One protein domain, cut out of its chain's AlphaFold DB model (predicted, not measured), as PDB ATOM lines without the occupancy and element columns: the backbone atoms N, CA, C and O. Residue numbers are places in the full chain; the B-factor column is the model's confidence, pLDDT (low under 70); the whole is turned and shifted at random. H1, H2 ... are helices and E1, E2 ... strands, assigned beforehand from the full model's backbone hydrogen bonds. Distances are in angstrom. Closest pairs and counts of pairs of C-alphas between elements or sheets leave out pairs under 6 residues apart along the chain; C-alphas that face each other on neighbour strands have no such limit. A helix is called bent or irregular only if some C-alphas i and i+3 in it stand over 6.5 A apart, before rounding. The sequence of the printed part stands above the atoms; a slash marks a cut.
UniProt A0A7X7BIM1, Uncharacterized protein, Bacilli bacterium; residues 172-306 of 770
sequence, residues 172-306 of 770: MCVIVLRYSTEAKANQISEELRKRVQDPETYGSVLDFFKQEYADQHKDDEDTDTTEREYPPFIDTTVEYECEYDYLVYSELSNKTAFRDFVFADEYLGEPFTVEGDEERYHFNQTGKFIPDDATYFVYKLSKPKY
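Overview. This is residues 172 to 306 of the 770 residues of an uncharacterized protein of Bacilli bacterium (UniProt A0A7X7BIM1). A strongly twisted sheet forms the core, its two long strands E1 and E4 side by side through the middle and the short E2 and E3 at opposite edges, with helices H1 and H3 over one face and H5 over the other, making three layers. Two long stretches without named elements loop away from it, and residues 218 to 229 and 275 to 280 stick out. The printed part has 135 residues, with five named helices and four named strands in the order E1 H1 H2 H3 E2 H4 H5 E3 E4; the sheet order is E2 E1 E4 E3, all antiparallel. The class is mixed, helices and strands, with 66 residues, under half, in named elements. The whole is compact, with a radius of gyration of the C-alphas of 15.9 A and spans of 41 by 37 by 28 A.

Arrangement. E1, residues 172 to 179, and E4, residues 294 to 302, are antiparallel inner strands at 156 degrees, with N 177 and O 297 within hydrogen-bond range at 2.8 A. H1, residues 182 to 197, is on the sheet at a height of 10.7 A, over E4, and runs along the strands; its Ala 185 and Thr 295 of E4 have the closest C-alphas, 6.4 A. H2, residues 199 to 202, is not on the sheet and only just touches H1, only at the corner, with 3 pairs of C-alphas within 8 A, the closest being Arg 195 and Tyr 202 at 5.2 A. H3, residues 205 to 216, is on the sheet over E1 and E4 at a height of 8.8 A, only just across the strands at 62 degrees to E1 on the local plane; its closest C-alphas to E1 are Tyr 213 and Leu 177, 6.2 A. The edge strand E2, residues 245 to 247, is antiparallel to E1, with N 174 and O 245 2.9 A apart. H4, residues 251 to 254, is not on the sheet and is irregular, with C-alphas 251 and 254 7.7 A apart. H5, residues 256 to 262, is on the opposite face from H3; its closest C-alphas to E3, residues 288 to 290, are Ala 257 and Ile 290, 6.5 A. E3 and E4 form a hairpin, with N 288 and O 296 2.9 A apart. In H1, H3 and H5 every O i to N i+4 pair is within hydrogen-bond range; H2 and H4 are too short for one.

Along the chain. E1 begins at C-alpha 172 (120.366, 115.935, 11.637) and is 21.3 A long. H1 is 22.6 A and H3 16.5 A long. E4, 24.2 A long, ends at C-alpha 302 (116.937, 118.579, 15.543).

Size, cuts and confidence. The C-alphas farthest apart are those of Asp 224 and Glu 275, 45.7 A. The printed part has no cut. The links H3 to E2 and H5 to E3 are long, with 28 and 25 residues. Mean pLDDT of the printed part is 73.9; residues 219 to 228 and 265 to 287 are among those under 70.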
ATOM      1  N   MET A 172     120.466 115.281  10.334       86.62
ATOM      2  CA  MET A 172     120.366 115.935  11.637       86.62
ATOM      3  C   MET A 172     121.167 117.227  11.693       86.62
ATOM      4  O   MET A 172     122.252 117.311  11.125       86.62
ATOM      5  N   CYS A 173     120.631 118.201  12.425       85.50
ATOM      6  CA  CYS A 173     121.387 119.349  12.902       85.50
ATOM      7  C   CYS A 173     122.039 118.979  14.235       85.50
ATOM      8  O   CYS A 173     121.361 118.506  15.160       85.50
ATOM      9  N   VAL A 174     123.350 119.157  14.329       88.06
ATOM     10  CA  VAL A 174     124.124 118.848  15.529       88.06
ATOM     11  C   VAL A 174     125.114 119.966  15.824       88.06
ATOM     12  O   VAL A 174     125.417 120.779  14.964       88.06
ATOM     13  N   ILE A 175     125.635 119.969  17.043       88.62
ATOM     14  CA  ILE A 175     126.817 120.745  17.408       88.62
ATOM     15  C   ILE A 175     127.967 119.755  17.576       88.62
ATOM     16  O   ILE A 175     127.889 118.894  18.462       88.62
ATOM     17  N   VAL A 176     128.999 119.836  16.731       90.00
ATOM     18  CA  VAL A 176     130.215 119.023  16.853       90.00
ATOM     19  C   VAL A 176     131.330 119.850  17.484       90.00
ATOM     20  O   VAL A 176     131.747 120.867  16.950       90.00
ATOM     21  N   LEU A 177     131.870 119.368  18.602       90.19
ATOM     22  CA  LEU A 177     133.082 119.912  19.214       90.19
ATOM     23  C   LEU A 177     134.246 118.958  18.960       90.19
ATOM     24  O   LEU A 177     134.135 117.751  19.224       90.19
ATOM     25  N   ARG A 178     135.371 119.488  18.474       89.88
ATOM     26  CA  ARG A 178     136.555 118.707  18.099       89.88
ATOM     27  C   ARG A 178     137.774 119.141  18.907       89.88
ATOM     28  O   ARG A 178     138.261 120.253  18.762       89.88
ATOM     29  N   TYR A 179     138.360 118.211  19.660       82.94
ATOM     30  CA  TYR A 179     139.572 118.470  20.444       82.94
ATOM     31  C   TYR A 179     140.706 117.523  20.048       82.94
ATOM     32  O   TYR A 179     140.572 116.299  20.107       82.94
ATOM     33  N   SER A 180     141.847 118.089  19.653       76.00
ATOM     34  CA  SER A 180     143.024 117.343  19.180       76.00
ATOM     35  C   SER A 180     143.873 116.738  20.305       76.00
ATOM     36  O   SER A 180     144.718 115.886  20.036       76.00
ATOM     37  N   THR A 181     143.656 117.140  21.564       74.38
ATOM     38  CA  THR A 181     144.433 116.675  22.721       74.38
ATOM     39  C   THR A 181     143.566 115.947  23.745       74.38
ATOM     40  O   THR A 181     142.428 116.325  24.025       74.38
ATOM     41  N   GLU A 182     144.132 114.902  24.348       69.69
ATOM     42  CA  GLU A 182     143.476 114.130  25.412       69.69
ATOM     43  C   GLU A 182     143.239 114.980  26.672       69.69
ATOM     44  O   GLU A 182     142.210 114.841  27.328       69.69
ATOM     45  N   ALA A 183     144.149 115.910  26.984       70.69
ATOM     46  CA  ALA A 183     144.022 116.806  28.132       70.69
ATOM     47  C   ALA A 183     142.789 117.719  28.022       70.69
ATOM     48  O   ALA A 183     141.971 117.742  28.943       70.69
ATOM     49  N   LYS A 184     142.607 118.401  26.880       76.19
ATOM     50  CA  LYS A 184     141.428 119.252  26.655       76.19
ATOM     51  C   LYS A 184     140.159 118.402  26.587       76.19
ATOM     52  O   LYS A 184     139.172 118.739  27.224       76.19
ATOM     53  N   ALA A 185     140.197 117.240  25.931       75.50
ATOM     54  CA  ALA A 185     139.050 116.332  25.903       75.50
ATOM     55  C   ALA A 185     138.604 115.876  27.309       75.50
ATOM     56  O   ALA A 185     137.408 115.850  27.596       75.50
ATOM     57  N   ASN A 186     139.543 115.562  28.206       75.25
ATOM     58  CA  ASN A 186     139.229 115.200  29.591       75.25
ATOM     59  C   ASN A 186     138.635 116.379  30.376       75.25
ATOM     60  O   ASN A 186     137.669 116.190  31.114       75.25
ATOM     61  N   GLN A 187     139.162 117.593  30.182       81.25
ATOM     62  CA  GLN A 187     138.611 118.810  30.786       81.25
ATOM     63  C   GLN A 187     137.153 119.032  30.365       81.25
ATOM     64  O   GLN A 187     136.291 119.244  31.216       81.25
ATOM     65  N   ILE A 188     136.867 118.915  29.066       85.81
ATOM     66  CA  ILE A 188     135.518 119.070  28.513       85.81
ATOM     67  C   ILE A 188     134.574 117.993  29.056       85.81
ATOM     68  O   ILE A 188     133.445 118.292  29.434       85.81
ATOM     69  N   SER A 189     135.037 116.745  29.179       80.50
ATOM     70  CA  SER A 189     134.225 115.663  29.750       80.50
ATOM     71  C   SER A 189     133.821 115.929  31.206       80.50
ATOM     72  O   SER A 189     132.679 115.658  31.579       80.50
ATOM     73  N   GLU A 190     134.725 116.471  32.028       81.12
ATOM     74  CA  GLU A 190     134.419 116.831  33.418       81.12
ATOM     75  C   GLU A 190     133.505 118.058  33.512       81.12
ATOM     76  O   GLU A 190     132.612 118.101  34.359       81.12
ATOM     77  N   GLU A 191     133.665 119.034  32.619       85.38
ATOM     78  CA  GLU A 191     132.800 120.214  32.577       85.38
ATOM     79  C   GLU A 191     131.358 119.853  32.186       85.38
ATOM     80  O   GLU A 191     130.403 120.246  32.864       85.38
ATOM     81  N   LEU A 192     131.193 118.990  31.179       83.56
ATOM     82  CA  LEU A 192     129.896 118.410  30.829       83.56
ATOM     83  C   LEU A 192     129.284 117.645  32.009       83.56
ATOM     84  O   LEU A 192     128.085 117.755  32.265       83.56
ATOM     85  N   ARG A 193     130.097 116.901  32.770       81.31
ATOM     86  CA  ARG A 193     129.635 116.149  33.945       81.31
ATOM     87  C   ARG A 193     129.079 117.064  35.036       81.31
ATOM     88  O   ARG A 193     128.022 116.758  35.586       81.31
ATOM     89  N   LYS A 194     129.760 118.172  35.340       83.31
ATOM     90  CA  LYS A 194     129.290 119.158  36.331       83.31
ATOM     91  C   LYS A 194     127.954 119.767  35.916       83.31
ATOM     92  O   LYS A 194     127.041 119.826  36.732       83.31
ATOM     93  N   ARG A 195     127.813 120.133  34.639       85.50
ATOM     94  CA  ARG A 195     126.583 120.726  34.081       85.50
ATOM     95  C   ARG A 195     125.395 119.769  34.092       85.50
ATOM     96  O   ARG A 195     124.273 120.197  34.321       85.50
ATOM     97  N   VAL A 196     125.632 118.470  33.903       78.69
ATOM     98  CA  VAL A 196     124.591 117.441  34.080       78.69
ATOM     99  C   VAL A 196     124.160 117.315  35.540       78.69
ATOM    100  O   VAL A 196     122.987 117.086  35.814       78.69
ATOM    101  N   GLN A 197     125.104 117.407  36.478       81.19
ATOM    102  CA  GLN A 197     124.836 117.200  37.902       81.19
ATOM    103  C   GLN A 197     124.191 118.413  38.577       81.19
ATOM    104  O   GLN A 197     123.389 118.231  39.492       81.19
ATOM    105  N   ASP A 198     124.551 119.623  38.149       82.62
ATOM    106  CA  ASP A 198     124.060 120.878  38.715       82.62
ATOM    107  C   ASP A 198     123.925 121.966  37.624       82.62
ATOM    108  O   ASP A 198     124.761 122.872  37.513       82.62
ATOM    109  N   PRO A 199     122.880 121.880  36.781       79.94
ATOM    110  CA  PRO A 199     122.654 122.848  35.712       79.94
ATOM    111  C   PRO A 199     122.277 124.243  36.233       79.94
ATOM    112  O   PRO A 199     122.470 125.219  35.512       79.94
ATOM    113  N   GLU A 200     121.761 124.372  37.466       82.00
ATOM    114  CA  GLU A 200     121.449 125.681  38.064       82.00
ATOM    115  C   GLU A 200     122.724 126.479  38.363       82.00
ATOM    116  O   GLU A 200     122.754 127.692  38.152       82.00
ATOM    117  N   THR A 201     123.782 125.802  38.825       85.94
ATOM    118  CA  THR A 201     125.070 126.435  39.138       85.94
ATOM    119  C   THR A 201     125.949 126.610  37.903       85.94
ATOM    120  O   THR A 201     126.566 127.662  37.739       85.94
ATOM    121  N   TYR A 202     126.038 125.589  37.045       79.31
ATOM    122  CA  TYR A 202     127.003 125.564  35.939       79.31
ATOM    123  C   TYR A 202     126.402 125.937  34.581       79.31
ATOM    124  O   TYR A 202     127.150 126.092  33.625       79.31
ATOM    125  N   GLY A 203     125.085 126.127  34.478       83.00
ATOM    126  CA  GLY A 203     124.393 126.392  33.216       83.00
ATOM    127  C   GLY A 203     124.076 125.119  32.429       83.00
ATOM    128  O   GLY A 203     124.537 124.020  32.752       83.00
ATOM    129  N   SER A 204     123.263 125.255  31.376       83.62
ATOM    130  CA  SER A 204     122.817 124.098  30.599       83.62
ATOM    131  C   SER A 204     123.948 123.505  29.750       83.62
ATOM    132  O   SER A 204     124.892 124.191  29.348       83.62
ATOM    133  N   VAL A 205     123.848 122.206  29.455       83.00
ATOM    134  CA  VAL A 205     124.776 121.531  28.535       83.00
ATOM    135  C   VAL A 205     124.664 122.104  27.121       83.00
ATOM    136  O   VAL A 205     125.673 122.246  26.442       83.00
ATOM    137  N   LEU A 206     123.456 122.456  26.674       83.06
ATOM    138  CA  LEU A 206     123.259 123.027  25.344       83.06
ATOM    139  C   LEU A 206     123.984 124.369  25.201       83.06
ATOM    140  O   LEU A 206     124.701 124.556  24.225       83.06
ATOM    141  N   ASP A 207     123.841 125.271  26.175       85.81
ATOM    142  CA  ASP A 207     124.497 126.585  26.127       85.81
ATOM    143  C   ASP A 207     126.022 126.445  26.082       85.81
ATOM    144  O   ASP A 207     126.681 127.157  25.330       85.81
ATOM    145  N   PHE A 208     126.567 125.467  26.811       89.44
ATOM    146  CA  PHE A 208     127.989 125.131  26.749       89.44
ATOM    147  C   PHE A 208     128.423 124.697  25.347       89.44
ATOM    148  O   PHE A 208     129.389 125.228  24.814       89.44
ATOM    149  N   PHE A 209     127.692 123.768  24.720       90.25
ATOM    150  CA  PHE A 209     127.994 123.343  23.351       90.25
ATOM    151  C   PHE A 209     127.923 124.509  22.360       90.25
ATOM    152  O   PHE A 209     128.785 124.615  21.497       90.25
ATOM    153  N   LYS A 210     126.930 125.397  22.492       89.12
ATOM    154  CA  LYS A 210     126.805 126.586  21.637       89.12
ATOM    155  C   LYS A 210     127.987 127.538  21.795       89.12
ATOM    156  O   LYS A 210     128.485 128.039  20.794       89.12
ATOM    157  N   GLN A 211     128.423 127.768  23.031       90.06
ATOM    158  CA  GLN A 211     129.568 128.620  23.334       90.06
ATOM    159  C   GLN A 211     130.863 128.034  22.760       90.06
ATOM    160  O   GLN A 211     131.537 128.700  21.986       90.06
ATOM    161  N   GLU A 212     131.161 126.768  23.058       90.31
ATOM    162  CA  GLU A 212     132.369 126.095  22.562       90.31
ATOM    163  C   GLU A 212     132.386 125.967  21.033       90.31
ATOM    164  O   GLU A 212     133.450 126.007  20.418       90.31
ATOM    165  N   TYR A 213     131.218 125.803  20.406       89.50
ATOM    166  CA  TYR A 213     131.107 125.787  18.952       89.50
ATOM    167  C   TYR A 213     131.400 127.157  18.359       89.50
ATOM    168  O   TYR A 213     132.197 127.233  17.429       89.50
ATOM    169  N   ALA A 214     130.799 128.217  18.912       87.00
ATOM    170  CA  ALA A 214     131.093 129.583  18.499       87.00
ATOM    171  C   ALA A 214     132.595 129.850  18.622       87.00
ATOM    172  O   ALA A 214     133.192 130.276  17.649       87.00
ATOM    173  N   ASP A 215     133.212 129.488  19.753       84.50
ATOM    174  CA  ASP A 215     134.652 129.623  19.988       84.50
ATOM    175  C   ASP A 215     135.513 128.868  18.959       84.50
ATOM    176  O   ASP A 215     136.522 129.403  18.511       84.50
ATOM    177  N   GLN A 216     135.117 127.656  18.552       83.00
ATOM    178  CA  GLN A 216     135.836 126.860  17.543       83.00
ATOM    179  C   GLN A 216     135.656 127.350  16.098       83.00
ATOM    180  O   GLN A 216     136.453 126.958  15.250       83.00
ATOM    181  N   HIS A 217     134.643 128.179  15.827       81.38
ATOM    182  CA  HIS A 217     134.302 128.684  14.488       81.38
ATOM    183  C   HIS A 217     134.342 130.226  14.424       81.38
ATOM    184  O   HIS A 217     133.762 130.821  13.523       81.38
ATOM    185  N   LYS A 218     135.020 130.895  15.375       75.56
ATOM    186  CA  LYS A 218     135.135 132.371  15.446       75.56
ATOM    187  C   LYS A 218     135.763 133.005  14.203       75.56
ATOM    188  O   LYS A 218     135.451 134.155  13.906       75.56
ATOM    189  N   ASP A 219     136.629 132.266  13.516       68.00
ATOM    190  CA  ASP A 219     137.388 132.732  12.349       68.00
ATOM    191  C   ASP A 219     136.806 132.249  11.013       68.00
ATOM    192  O   ASP A 219     137.373 132.531   9.953       68.00
ATOM    193  N   ASP A 220     135.693 131.513  11.043       65.94
ATOM    194  CA  ASP A 220     134.980 131.162   9.824       65.94
ATOM    195  C   ASP A 220     134.213 132.415   9.375       65.94
ATOM    196  O   ASP A 220     133.197 132.781   9.966       65.94
ATOM    197  N   GLU A 221     134.723 133.117   8.352       47.28
ATOM    198  CA  GLU A 221     133.935 134.134   7.640       47.28
ATOM    199  C   GLU A 221     132.574 133.521   7.295       47.28
ATOM    200  O   GLU A 221     132.545 132.358   6.895       47.28
ATOM    201  N   ASP A 222     131.476 134.275   7.449       46.50
ATOM    202  CA  ASP A 222     130.118 133.884   7.042       46.50
ATOM    203  C   ASP A 222     130.155 133.408   5.578       46.50
ATOM    204  O   ASP A 222     130.001 134.181   4.626       46.50
ATOM    205  N   THR A 223     130.454 132.124   5.376       41.22
ATOM    206  CA  THR A 223     130.616 131.560   4.049       41.22
ATOM    207  C   THR A 223     129.229 131.503   3.461       41.22
ATOM    208  O   THR A 223     128.396 130.736   3.942       41.22
ATOM    209  N   ASP A 224     129.017 132.365   2.466       41.66
ATOM    210  CA  ASP A 224     128.042 132.296   1.384       41.66
ATOM    211  C   ASP A 224     126.939 131.263   1.641       41.66
ATOM    212  O   ASP A 224     127.181 130.050   1.577       41.66
ATOM    213  N   THR A 225     125.727 131.749   1.937       41.47
ATOM    214  CA  THR A 225     124.504 130.952   2.074       41.47
ATOM    215  C   THR A 225     124.201 130.264   0.744       41.47
ATOM    216  O   THR A 225     123.298 130.650   0.001       41.47
ATOM    217  N   THR A 226     124.983 129.246   0.406       45.66
ATOM    218  CA  THR A 226     124.709 128.359  -0.706       45.66
ATOM    219  C   THR A 226     123.409 127.664  -0.356       45.66
ATOM    220  O   THR A 226     123.302 126.952   0.644       45.66
ATOM    221  N   GLU A 227     122.376 127.958  -1.141       56.50
ATOM    222  CA  GLU A 227     121.046 127.391  -0.982       56.50
ATOM    223  C   GLU A 227     121.185 125.860  -1.005       56.50
ATOM    224  O   GLU A 227     121.487 125.253  -2.036       56.50
ATOM    225  N   ARG A 228     121.089 125.227   0.171       67.44
ATOM    226  CA  ARG A 228     121.304 123.785   0.308       67.44
ATOM    227  C   ARG A 228     120.161 123.057  -0.383       67.44
ATOM    228  O   ARG A 228     119.002 123.175   0.018       67.44
ATOM    229  N   GLU A 229     120.486 122.246  -1.385       70.25
ATOM    230  CA  GLU A 229     119.502 121.371  -2.015       70.25
ATOM    231  C   GLU A 229     119.133 120.225  -1.064       70.25
ATOM    232  O   GLU A 229     119.874 119.259  -0.874       70.25
ATOM    233  N   TYR A 230     117.962 120.336  -0.442       78.50
ATOM    234  CA  TYR A 230     117.422 119.281   0.403       78.50
ATOM    235  C   TYR A 230     116.895 118.110  -0.438       78.50
ATOM    236  O   TYR A 230     116.242 118.330  -1.465       78.50
ATOM    237  N   PRO A 231     117.071 116.853   0.022       82.06
ATOM    238  CA  PRO A 231     116.398 115.713  -0.575       82.06
ATOM    239  C   PRO A 231     114.891 115.969  -0.761       82.06
ATOM    240  O   PRO A 231     114.232 116.489   0.142       82.06
ATOM    241  N   PRO A 232     114.288 115.540  -1.885       82.75
ATOM    242  CA  PRO A 232     112.918 115.909  -2.270       82.75
ATOM    243  C   PRO A 232     111.826 115.411  -1.309       82.75
ATOM    244  O   PRO A 232     110.660 115.799  -1.426       82.75
ATOM    245  N   PHE A 233     112.175 114.531  -0.372       86.81
ATOM    246  CA  PHE A 233     111.294 114.009   0.668       86.81
ATOM    247  C   PHE A 233     111.363 114.778   2.002       86.81
ATOM    248  O   PHE A 233     110.594 114.475   2.920       86.81
ATOM    249  N   ILE A 234     112.234 115.783   2.104       85.56
ATOM    250  CA  ILE A 234     112.210 116.783   3.169       85.56
ATOM    251  C   ILE A 234     111.109 117.808   2.855       85.56
ATOM    252  O   ILE A 234     110.869 118.179   1.704       85.56
ATOM    253  N   ASP A 235     110.361 118.201   3.880       82.25
ATOM    254  CA  ASP A 235     109.280 119.178   3.801       82.25
ATOM    255  C   ASP A 235     109.842 120.598   3.923       82.25
ATOM    256  O   ASP A 235     109.864 121.181   5.003       82.25
ATOM    257  N   THR A 236     110.260 121.159   2.789       74.69
ATOM    258  CA  THR A 236     110.787 122.527   2.687       74.69
ATOM    259  C   THR A 236     109.718 123.617   2.829       74.69
ATOM    260  O   THR A 236     110.042 124.798   2.794       74.69
ATOM    261  N   THR A 237     108.433 123.260   3.006       73.44
ATOM    262  CA  THR A 237     107.388 124.243   3.362       73.44
ATOM    263  C   THR A 237     107.453 124.658   4.829       73.44
ATOM    264  O   THR A 237     106.804 125.624   5.232       73.44
ATOM    265  N   VAL A 238     108.227 123.922   5.628       67.75
ATOM    266  CA  VAL A 238     108.625 124.317   6.971       67.75
ATOM    267  C   VAL A 238     110.070 124.766   6.891       67.75
ATOM    268  O   VAL A 238     110.944 123.977   6.544       67.75
ATOM    269  N   GLU A 239     110.289 126.037   7.202       63.00
ATOM    270  CA  GLU A 239     111.618 126.622   7.311       63.00
ATOM    271  C   GLU A 239     112.415 125.809   8.341       63.00
ATOM    272  O   GLU A 239     112.027 125.690   9.508       63.00
ATOM    273  N   TYR A 240     113.455 125.135   7.860       69.25
ATOM    274  CA  TYR A 240     114.376 124.358   8.671       69.25
ATOM    275  C   TYR A 240     115.760 124.950   8.463       69.25
ATOM    276  O   TYR A 240     116.419 124.673   7.461       69.25
ATOM    277  N   GLU A 241     116.173 125.782   9.407       69.56
ATOM    278  CA  GLU A 241     117.518 126.336   9.459       69.56
ATOM    279  C   GLU A 241     118.328 125.547  10.487       69.56
ATOM    280  O   GLU A 241     117.882 125.305  11.613       69.56
ATOM    281  N   CYS A 242     119.508 125.091  10.075       77.69
ATOM    282  CA  CYS A 242     120.503 124.553  10.988       77.69
ATOM    283  C   CYS A 242     121.599 125.602  11.137       77.69
ATOM    284  O   CYS A 242     122.404 125.776  10.231       77.69
ATOM    285  N   GLU A 243     121.617 126.276  12.284       80.00
ATOM    286  CA  GLU A 243     122.626 127.284  12.653       80.00
ATOM    287  C   GLU A 243     124.008 126.664  12.977       80.00
ATOM    288  O   GLU A 243     124.920 127.364  13.397       80.00
ATOM    289  N   TYR A 244     124.152 125.342  12.831       87.88
ATOM    290  CA  TYR A 244     125.317 124.548  13.236       87.88
ATOM    291  C   TYR A 244     125.636 123.482  12.164       87.88
ATOM    292  O   TYR A 244     125.302 123.640  10.987       87.88
ATOM    293  N   ASP A 245     126.222 122.347  12.550       87.31
ATOM    294  CA  ASP A 245     126.557 121.265  11.629       87.31
ATOM    295  C   ASP A 245     125.311 120.509  11.136       87.31
ATOM    296  O   ASP A 245     124.706 119.703  11.856       87.31
ATOM    297  N   TYR A 246     124.957 120.684   9.861       87.00
ATOM    298  CA  TYR A 246     124.000 119.804   9.186       87.00
ATOM    299  C   TYR A 246     124.718 118.567   8.639       87.00
ATOM    300  O   TYR A 246     125.465 118.650   7.659       87.00
ATOM    301  N   LEU A 247     124.446 117.400   9.229       86.88
ATOM    302  CA  LEU A 247     125.104 116.141   8.879       86.88
ATOM    303  C   LEU A 247     124.189 115.194   8.095       86.88
ATOM    304  O   LEU A 247     123.102 114.826   8.549       86.88
ATOM    305  N   VAL A 248     124.703 114.707   6.961       86.44
ATOM    306  CA  VAL A 248     124.084 113.666   6.129       86.44
ATOM    307  C   VAL A 248     124.860 112.356   6.280       86.44
ATOM    308  O   VAL A 248     126.076 112.297   6.080       86.44
ATOM    309  N   TYR A 249     124.162 111.263   6.602       84.38
ATOM    310  CA  TYR A 249     124.796 109.965   6.882       84.38
ATOM    311  C   TYR A 249     125.684 109.455   5.731       84.38
ATOM    312  O   TYR A 249     126.776 108.933   5.968       84.38
ATOM    313  N   SER A 250     125.229 109.602   4.480       75.38
ATOM    314  CA  SER A 250     125.954 109.141   3.286       75.38
ATOM    315  C   SER A 250     127.208 109.965   2.976       75.38
ATOM    316  O   SER A 250     128.188 109.409   2.473       75.38
ATOM    317  N   GLU A 251     127.216 111.257   3.313       83.31
ATOM    318  CA  GLU A 251     128.348 112.165   3.065       83.31
ATOM    319  C   GLU A 251     129.546 111.848   3.970       83.31
ATOM    320  O   GLU A 251     130.700 112.002   3.577       83.31
ATOM    321  N   LEU A 252     129.297 111.265   5.147       81.81
ATOM    322  CA  LEU A 252     130.342 110.850   6.087       81.81
ATOM    323  C   LEU A 252     130.924 109.455   5.788       81.81
ATOM    324  O   LEU A 252     131.543 108.830   6.654       81.81
ATOM    325  N   SER A 253     130.750 108.938   4.568       76.69
ATOM    326  CA  SER A 253     131.243 107.610   4.166       76.69
ATOM    327  C   SER A 253     132.765 107.444   4.293       76.69
ATOM    328  O   SER A 253     133.225 106.337   4.571       76.69
ATOM    329  N   ASN A 254     133.532 108.534   4.189       76.19
ATOM    330  CA  ASN A 254     134.990 108.550   4.370       76.19
ATOM    331  C   ASN A 254     135.434 108.691   5.841       76.19
ATOM    332  O   ASN A 254     136.614 108.524   6.138       76.19
ATOM    333  N   LYS A 255     134.506 108.960   6.772       80.88
ATOM    334  CA  LYS A 255     134.750 109.063   8.223       80.88
ATOM    335  C   LYS A 255     133.869 108.073   8.992       80.88
ATOM    336  O   LYS A 255     133.138 108.451   9.905       80.88
ATOM    337  N   THR A 256     133.924 106.790   8.628       81.88
ATOM    338  CA  THR A 256     133.003 105.747   9.132       81.88
ATOM    339  C   THR A 256     132.921 105.677  10.659       81.88
ATOM    340  O   THR A 256     131.827 105.602  11.203       81.88
ATOM    341  N   ALA A 257     134.045 105.784  11.374       80.69
ATOM    342  CA  ALA A 257     134.062 105.722  12.838       80.69
ATOM    343  C   ALA A 257     133.372 106.922  13.523       80.69
ATOM    344  O   ALA A 257     132.785 106.746  14.600       80.69
ATOM    345  N   PHE A 258     133.440 108.108  12.902       84.75
ATOM    346  CA  PHE A 258     132.744 109.326  13.330       84.75
ATOM    347  C   PHE A 258     131.265 109.276  12.936       84.75
ATOM    348  O   PHE A 258     130.401 109.485  13.782       84.75
ATOM    349  N   ARG A 259     130.960 108.882  11.692       87.12
ATOM    350  CA  ARG A 259     129.592 108.650  11.209       87.12
ATOM    351  C   ARG A 259     128.826 107.700  12.128       87.12
ATOM    352  O   ARG A 259     127.763 108.048  12.628       87.12
ATOM    353  N   ASP A 260     129.378 106.515  12.380       84.44
ATOM    354  CA  ASP A 260     128.719 105.483  13.185       84.44
ATOM    355  C   ASP A 260     128.535 105.936  14.643       84.44
ATOM    356  O   ASP A 260     127.631 105.478  15.331       84.44
ATOM    357  N   PHE A 261     129.385 106.850  15.118       82.69
ATOM    358  CA  PHE A 261     129.276 107.455  16.440       82.69
ATOM    359  C   PHE A 261     128.168 108.506  16.524       82.69
ATOM    360  O   PHE A 261     127.325 108.420  17.414       82.69
ATOM    361  N   VAL A 262     128.139 109.462  15.594       83.44
ATOM    362  CA  VAL A 262     127.113 110.514  15.539       83.44
ATOM    363  C   VAL A 262     125.725 109.897  15.350       83.44
ATOM    364  O   VAL A 262     124.779 110.243  16.055       83.44
ATOM    365  N   PHE A 263     125.596 108.931  14.440       84.56
ATOM    366  CA  PHE A 263     124.316 108.320  14.077       84.56
ATOM    367  C   PHE A 263     123.947 107.081  14.912       84.56
ATOM    368  O   PHE A 263     122.996 106.374  14.571       84.56
ATOM    369  N   ALA A 264     124.656 106.824  16.016       79.69
ATOM    370  CA  ALA A 264     124.270 105.797  16.977       79.69
ATOM    371  C   ALA A 264     122.913 106.133  17.628       79.69
ATOM    372  O   ALA A 264     122.629 107.301  17.924       79.69
ATOM    373  N   ASP A 265     122.084 105.108  17.854       68.88
ATOM    374  CA  ASP A 265     120.764 105.264  18.486       68.88
ATOM    375  C   ASP A 265     120.900 105.679  19.969       68.88
ATOM    376  O   ASP A 265     120.067 106.421  20.485       68.88
ATOM    377  N   GLU A 266     122.000 105.281  20.617       66.31
ATOM    378  CA  GLU A 266     122.424 105.711  21.951       66.31
ATOM    379  C   GLU A 266     123.942 105.955  21.943       66.31
ATOM    380  O   GLU A 266     124.699 105.205  21.317       66.31
ATOM    381  N   TYR A 267     124.409 107.005  22.623       63.62
ATOM    382  CA  TYR A 267     125.842 107.227  22.798       63.62
ATOM    383  C   TYR A 267     126.418 106.158  23.738       63.62
ATOM    384  O   TYR A 267     125.866 105.892  24.802       63.62
ATOM    385  N   LEU A 268     127.523 105.521  23.339       49.16
ATOM    386  CA  LEU A 268     128.166 104.446  24.101       49.16
ATOM    387  C   LEU A 268     128.841 105.002  25.370       49.16
ATOM    388  O   LEU A 268     129.998 105.411  25.329       49.16
ATOM    389  N   GLY A 269     128.120 104.986  26.490       49.47
ATOM    390  CA  GLY A 269     128.601 105.276  27.846       49.47
ATOM    391  C   GLY A 269     127.510 104.936  28.869       49.47
ATOM    392  O   GLY A 269     126.334 104.964  28.517       49.47
ATOM    393  N   GLU A 270     127.866 104.554  30.104       40.12
ATOM    394  CA  GLU A 270     126.855 104.254  31.133       40.12
ATOM    395  C   GLU A 270     125.973 105.496  31.369       40.12
ATOM    396  O   GLU A 270     126.503 106.538  31.765       40.12
ATOM    397  N   PRO A 271     124.650 105.430  31.123       40.53
ATOM    398  CA  PRO A 271     123.777 106.570  31.339       40.53
ATOM    399  C   PRO A 271     123.744 106.896  32.830       40.53
ATOM    400  O   PRO A 271     123.410 106.046  33.660       40.53
ATOM    401  N   PHE A 272     124.056 108.142  33.182       40.72
ATOM    402  CA  PHE A 272     123.788 108.630  34.525       40.72
ATOM    403  C   PHE A 272     122.265 108.677  34.705       40.72
ATOM    404  O   PHE A 272     121.575 109.467  34.066       40.72
ATOM    405  N   THR A 273     121.719 107.783  35.527       38.31
ATOM    406  CA  THR A 273     120.303 107.816  35.903       38.31
ATOM    407  C   THR A 273     120.156 108.841  37.021       38.31
ATOM    408  O   THR A 273     120.472 108.553  38.173       38.31
ATOM    409  N   VAL A 274     119.712 110.051  36.688       40.72
ATOM    410  CA  VAL A 274     119.154 110.969  37.688       40.72
ATOM    411  C   VAL A 274     117.679 110.599  37.830       40.72
ATOM    412  O   VAL A 274     116.933 110.623  36.852       40.72
ATOM    413  N   GLU A 275     117.255 110.178  39.022       36.38
ATOM    414  CA  GLU A 275     115.830 109.999  39.321       36.38
ATOM    415  C   GLU A 275     115.120 111.352  39.166       36.38
ATOM    416  O   GLU A 275     115.252 112.208  40.038       36.38
ATOM    417  N   GLY A 276     114.357 111.552  38.084       44.94
ATOM    418  CA  GLY A 276     113.406 112.665  38.020       44.94
ATOM    419  C   GLY A 276     113.071 113.261  36.656       44.94
ATOM    420  O   GLY A 276     111.966 113.781  36.543       44.94
ATOM    421  N   ASP A 277     113.925 113.158  35.634       38.50
ATOM    422  CA  ASP A 277     113.680 113.820  34.341       38.50
ATOM    423  C   ASP A 277     113.524 112.824  33.186       38.50
ATOM    424  O   ASP A 277     114.435 112.075  32.838       38.50
ATOM    425  N   GLU A 278     112.338 112.825  32.570       41.56
ATOM    426  CA  GLU A 278     112.051 112.097  31.326       41.56
ATOM    427  C   GLU A 278     112.575 112.836  30.071       41.56
ATOM    428  O   GLU A 278     112.426 112.333  28.954       41.56
ATOM    429  N   GLU A 279     113.240 113.986  30.223       42.97
ATOM    430  CA  GLU A 279     113.893 114.698  29.119       42.97
ATOM    431  C   GLU A 279     115.284 114.104  28.851       42.97
ATOM    432  O   GLU A 279     116.297 114.469  29.443       42.97
ATOM    433  N   ARG A 280     115.331 113.116  27.951       50.31
ATOM    434  CA  ARG A 280     116.580 112.502  27.483       50.31
ATOM    435  C   ARG A 280     117.478 113.570  26.851       50.31
ATOM    436  O   ARG A 280     117.239 113.987  25.724       50.31
ATOM    437  N   TYR A 281     118.546 113.963  27.537       53.03
ATOM    438  CA  TYR A 281     119.593 114.773  26.927       53.03
ATOM    439  C   TYR A 281     120.239 114.008  25.756       53.03
ATOM    440  O   TYR A 281     120.783 112.918  25.935       53.03
ATOM    441  N   HIS A 282     120.183 114.564  24.546       64.12
ATOM    442  CA  HIS A 282     120.691 113.921  23.330       64.12
ATOM    443  C   HIS A 282     122.136 114.342  23.002       64.12
ATOM    444  O   HIS A 282     122.419 114.789  21.894       64.12
ATOM    445  N   PHE A 283     123.066 114.179  23.947       69.75
ATOM    446  CA  PHE A 283     124.500 114.425  23.733       69.75
ATOM    447  C   PHE A 283     125.362 113.308  24.332       69.75
ATOM    448  O   PHE A 283     124.883 112.516  25.150       69.75
ATOM    449  N   ASN A 284     126.636 113.227  23.944       66.69
ATOM    450  CA  ASN A 284     127.578 112.298  24.567       66.69
ATOM    451  C   ASN A 284     128.312 112.942  25.754       66.69
ATOM    452  O   ASN A 284     129.016 113.938  25.619       66.69
ATOM    453  N   GLN A 285     128.206 112.328  26.930       61.91
ATOM    454  CA  GLN A 285     128.915 112.800  28.129       61.91
ATOM    455  C   GLN A 285     130.419 112.498  28.085       61.91
ATOM    456  O   GLN A 285     131.221 113.214  28.676       61.91
ATOM    457  N   THR A 286     130.802 111.441  27.365       61.75
ATOM    458  CA  THR A 286     132.194 111.053  27.131       61.75
ATOM    459  C   THR A 286     132.502 111.178  25.647       61.75
ATOM    460  O   THR A 286     131.879 110.497  24.821       61.75
ATOM    461  N   GLY A 287     133.447 112.055  25.309       61.97
ATOM    462  CA  GLY A 287     133.975 112.236  23.958       61.97
ATOM    463  C   GLY A 287     134.399 110.903  23.345       61.97
ATOM    464  O   GLY A 287     134.890 110.023  24.054       61.97
ATOM    465  N   LYS A 288     134.222 110.727  22.033       75.69
ATOM    466  CA  LYS A 288     134.763 109.549  21.342       75.69
ATOM    467  C   LYS A 288     136.052 109.924  20.632       75.69
ATOM    468  O   LYS A 288     136.038 110.727  19.703       75.69
ATOM    469  N   PHE A 289     137.153 109.302  21.050       67.25
ATOM    470  CA  PHE A 289     138.397 109.359  20.296       67.25
ATOM    471  C   PHE A 289     138.246 108.570  18.996       67.25
ATOM    472  O   PHE A 289     137.916 107.378  19.011       67.25
ATOM    473  N   ILE A 290     138.481 109.243  17.873       71.38
ATOM    474  CA  ILE A 290     138.586 108.617  16.559       71.38
ATOM    475  C   ILE A 290     140.084 108.481  16.253       71.38
ATOM    476  O   ILE A 290     140.756 109.507  16.126       71.38
ATOM    477  N   PRO A 291     140.629 107.247  16.181       48.53
ATOM    478  CA  PRO A 291     142.045 107.031  15.894       48.53
ATOM    479  C   PRO A 291     142.489 107.774  14.626       48.53
ATOM    480  O   PRO A 291     141.761 107.759  13.637       48.53
ATOM    481  N   ASP A 292     143.668 108.400  14.685       50.62
ATOM    482  CA  ASP A 292     144.294 109.224  13.633       50.62
ATOM    483  C   ASP A 292     143.674 110.621  13.376       50.62
ATOM    484  O   ASP A 292     144.030 111.260  12.386       50.62
ATOM    485  N   ASP A 293     142.794 111.135  14.255       69.25
ATOM    486  CA  ASP A 293     142.142 112.447  14.056       69.25
ATOM    487  C   ASP A 293     142.018 113.307  15.337       69.25
ATOM    488  O   ASP A 293     142.859 114.170  15.589       69.25
ATOM    489  N   ALA A 294     140.967 113.106  16.141       80.50
ATOM    490  CA  ALA A 294     140.633 113.932  17.307       80.50
ATOM    491  C   ALA A 294     139.617 113.230  18.232       80.50
ATOM    492  O   ALA A 294     139.047 112.188  17.889       80.50
ATOM    493  N   THR A 295     139.366 113.817  19.406       82.50
ATOM    494  CA  THR A 295     138.238 113.452  20.274       82.50
ATOM    495  C   THR A 295     137.043 114.347  19.983       82.50
ATOM    496  O   THR A 295     137.163 115.570  20.006       82.50
ATOM    497  N   TYR A 296     135.889 113.726  19.737       86.38
ATOM    498  CA  TYR A 296     134.666 114.422  19.345       86.38
ATOM    499  C   TYR A 296     133.590 114.367  20.433       86.38
ATOM    500  O   TYR A 296     133.301 113.292  20.973       86.38
ATOM    501  N   PHE A 297     132.954 115.509  20.692       87.81
ATOM    502  CA  PHE A 297     131.705 115.628  21.448       87.81
ATOM    503  C   PHE A 297     130.602 116.129  20.516       87.81
ATOM    504  O   PHE A 297     130.856 116.935  19.628       87.81
ATOM    505  N   VAL A 298     129.390 115.605  20.661       86.62
ATOM    506  CA  VAL A 298     128.278 115.812  19.735       86.62
ATOM    507  C   VAL A 298     126.996 116.013  20.531       86.62
ATOM    508  O   VAL A 298     126.627 115.161  21.344       86.62
ATOM    509  N   TYR A 299     126.297 117.106  20.240       84.81
ATOM    510  CA  TYR A 299     124.958 117.399  20.741       84.81
ATOM    511  C   TYR A 299     123.960 117.353  19.581       84.81
ATOM    512  O   TYR A 299     124.107 118.104  18.620       84.81
ATOM    513  N   LYS A 300     122.933 116.496  19.643       83.88
ATOM    514  CA  LYS A 300     121.887 116.428  18.604       83.88
ATOM    515  C   LYS A 300     120.799 117.455  18.894       83.88
ATOM    516  O   LYS A 300     120.160 117.384  19.942       83.88
ATOM    517  N   LEU A 301     120.571 118.378  17.964       81.06
ATOM    518  CA  LEU A 301     119.588 119.452  18.121       81.06
ATOM    519  C   LEU A 301     118.230 119.042  17.566       81.06
ATOM    520  O   LEU A 301     117.238 118.962  18.290       81.06
ATOM    521  N   SER A 302     118.184 118.786  16.266       81.94
ATOM    522  CA  SER A 302     116.937 118.579  15.543       81.94
ATOM    523  C   SER A 302     117.166 117.734  14.296       81.94
ATOM    524  O   SER A 302     118.294 117.446  13.891       81.94
ATOM    525  N   LYS A 303     116.060 117.284  13.713       83.75
ATOM    526  CA  LYS A 303     116.021 116.645  12.401       83.75
ATOM    527  C   LYS A 303     115.163 117.505  11.484       83.75
ATOM    528  O   LYS A 303     114.196 118.096  11.982       83.75
ATOM    529  N   PRO A 304     115.447 117.537  10.173       82.81
ATOM    530  CA  PRO A 304     114.577 118.215   9.235       82.81
ATOM    531  C   PRO A 304     113.194 117.572   9.260       82.81
ATOM    532  O   PRO A 304     113.020 116.386   9.562       82.81
ATOM    533  N   LYS A 305     112.173 118.370   8.957       84.06
ATOM    534  CA  LYS A 305     110.817 117.845   8.863       84.06
ATOM    535  C   LYS A 305     110.702 117.014   7.590       84.06
ATOM    536  O   LYS A 305     110.958 117.505   6.498       84.06
ATOM    537  N   TYR A 306     110.274 115.766   7.720       86.44
ATOM    538  CA  TYR A 306     110.050 114.884   6.578       86.44
ATOM    539  C   TYR A 306     108.582 114.892   6.149       86.44
ATOM    540  O   TYR A 306     107.678 115.039   6.977       86.44
TER     541      TYR A 306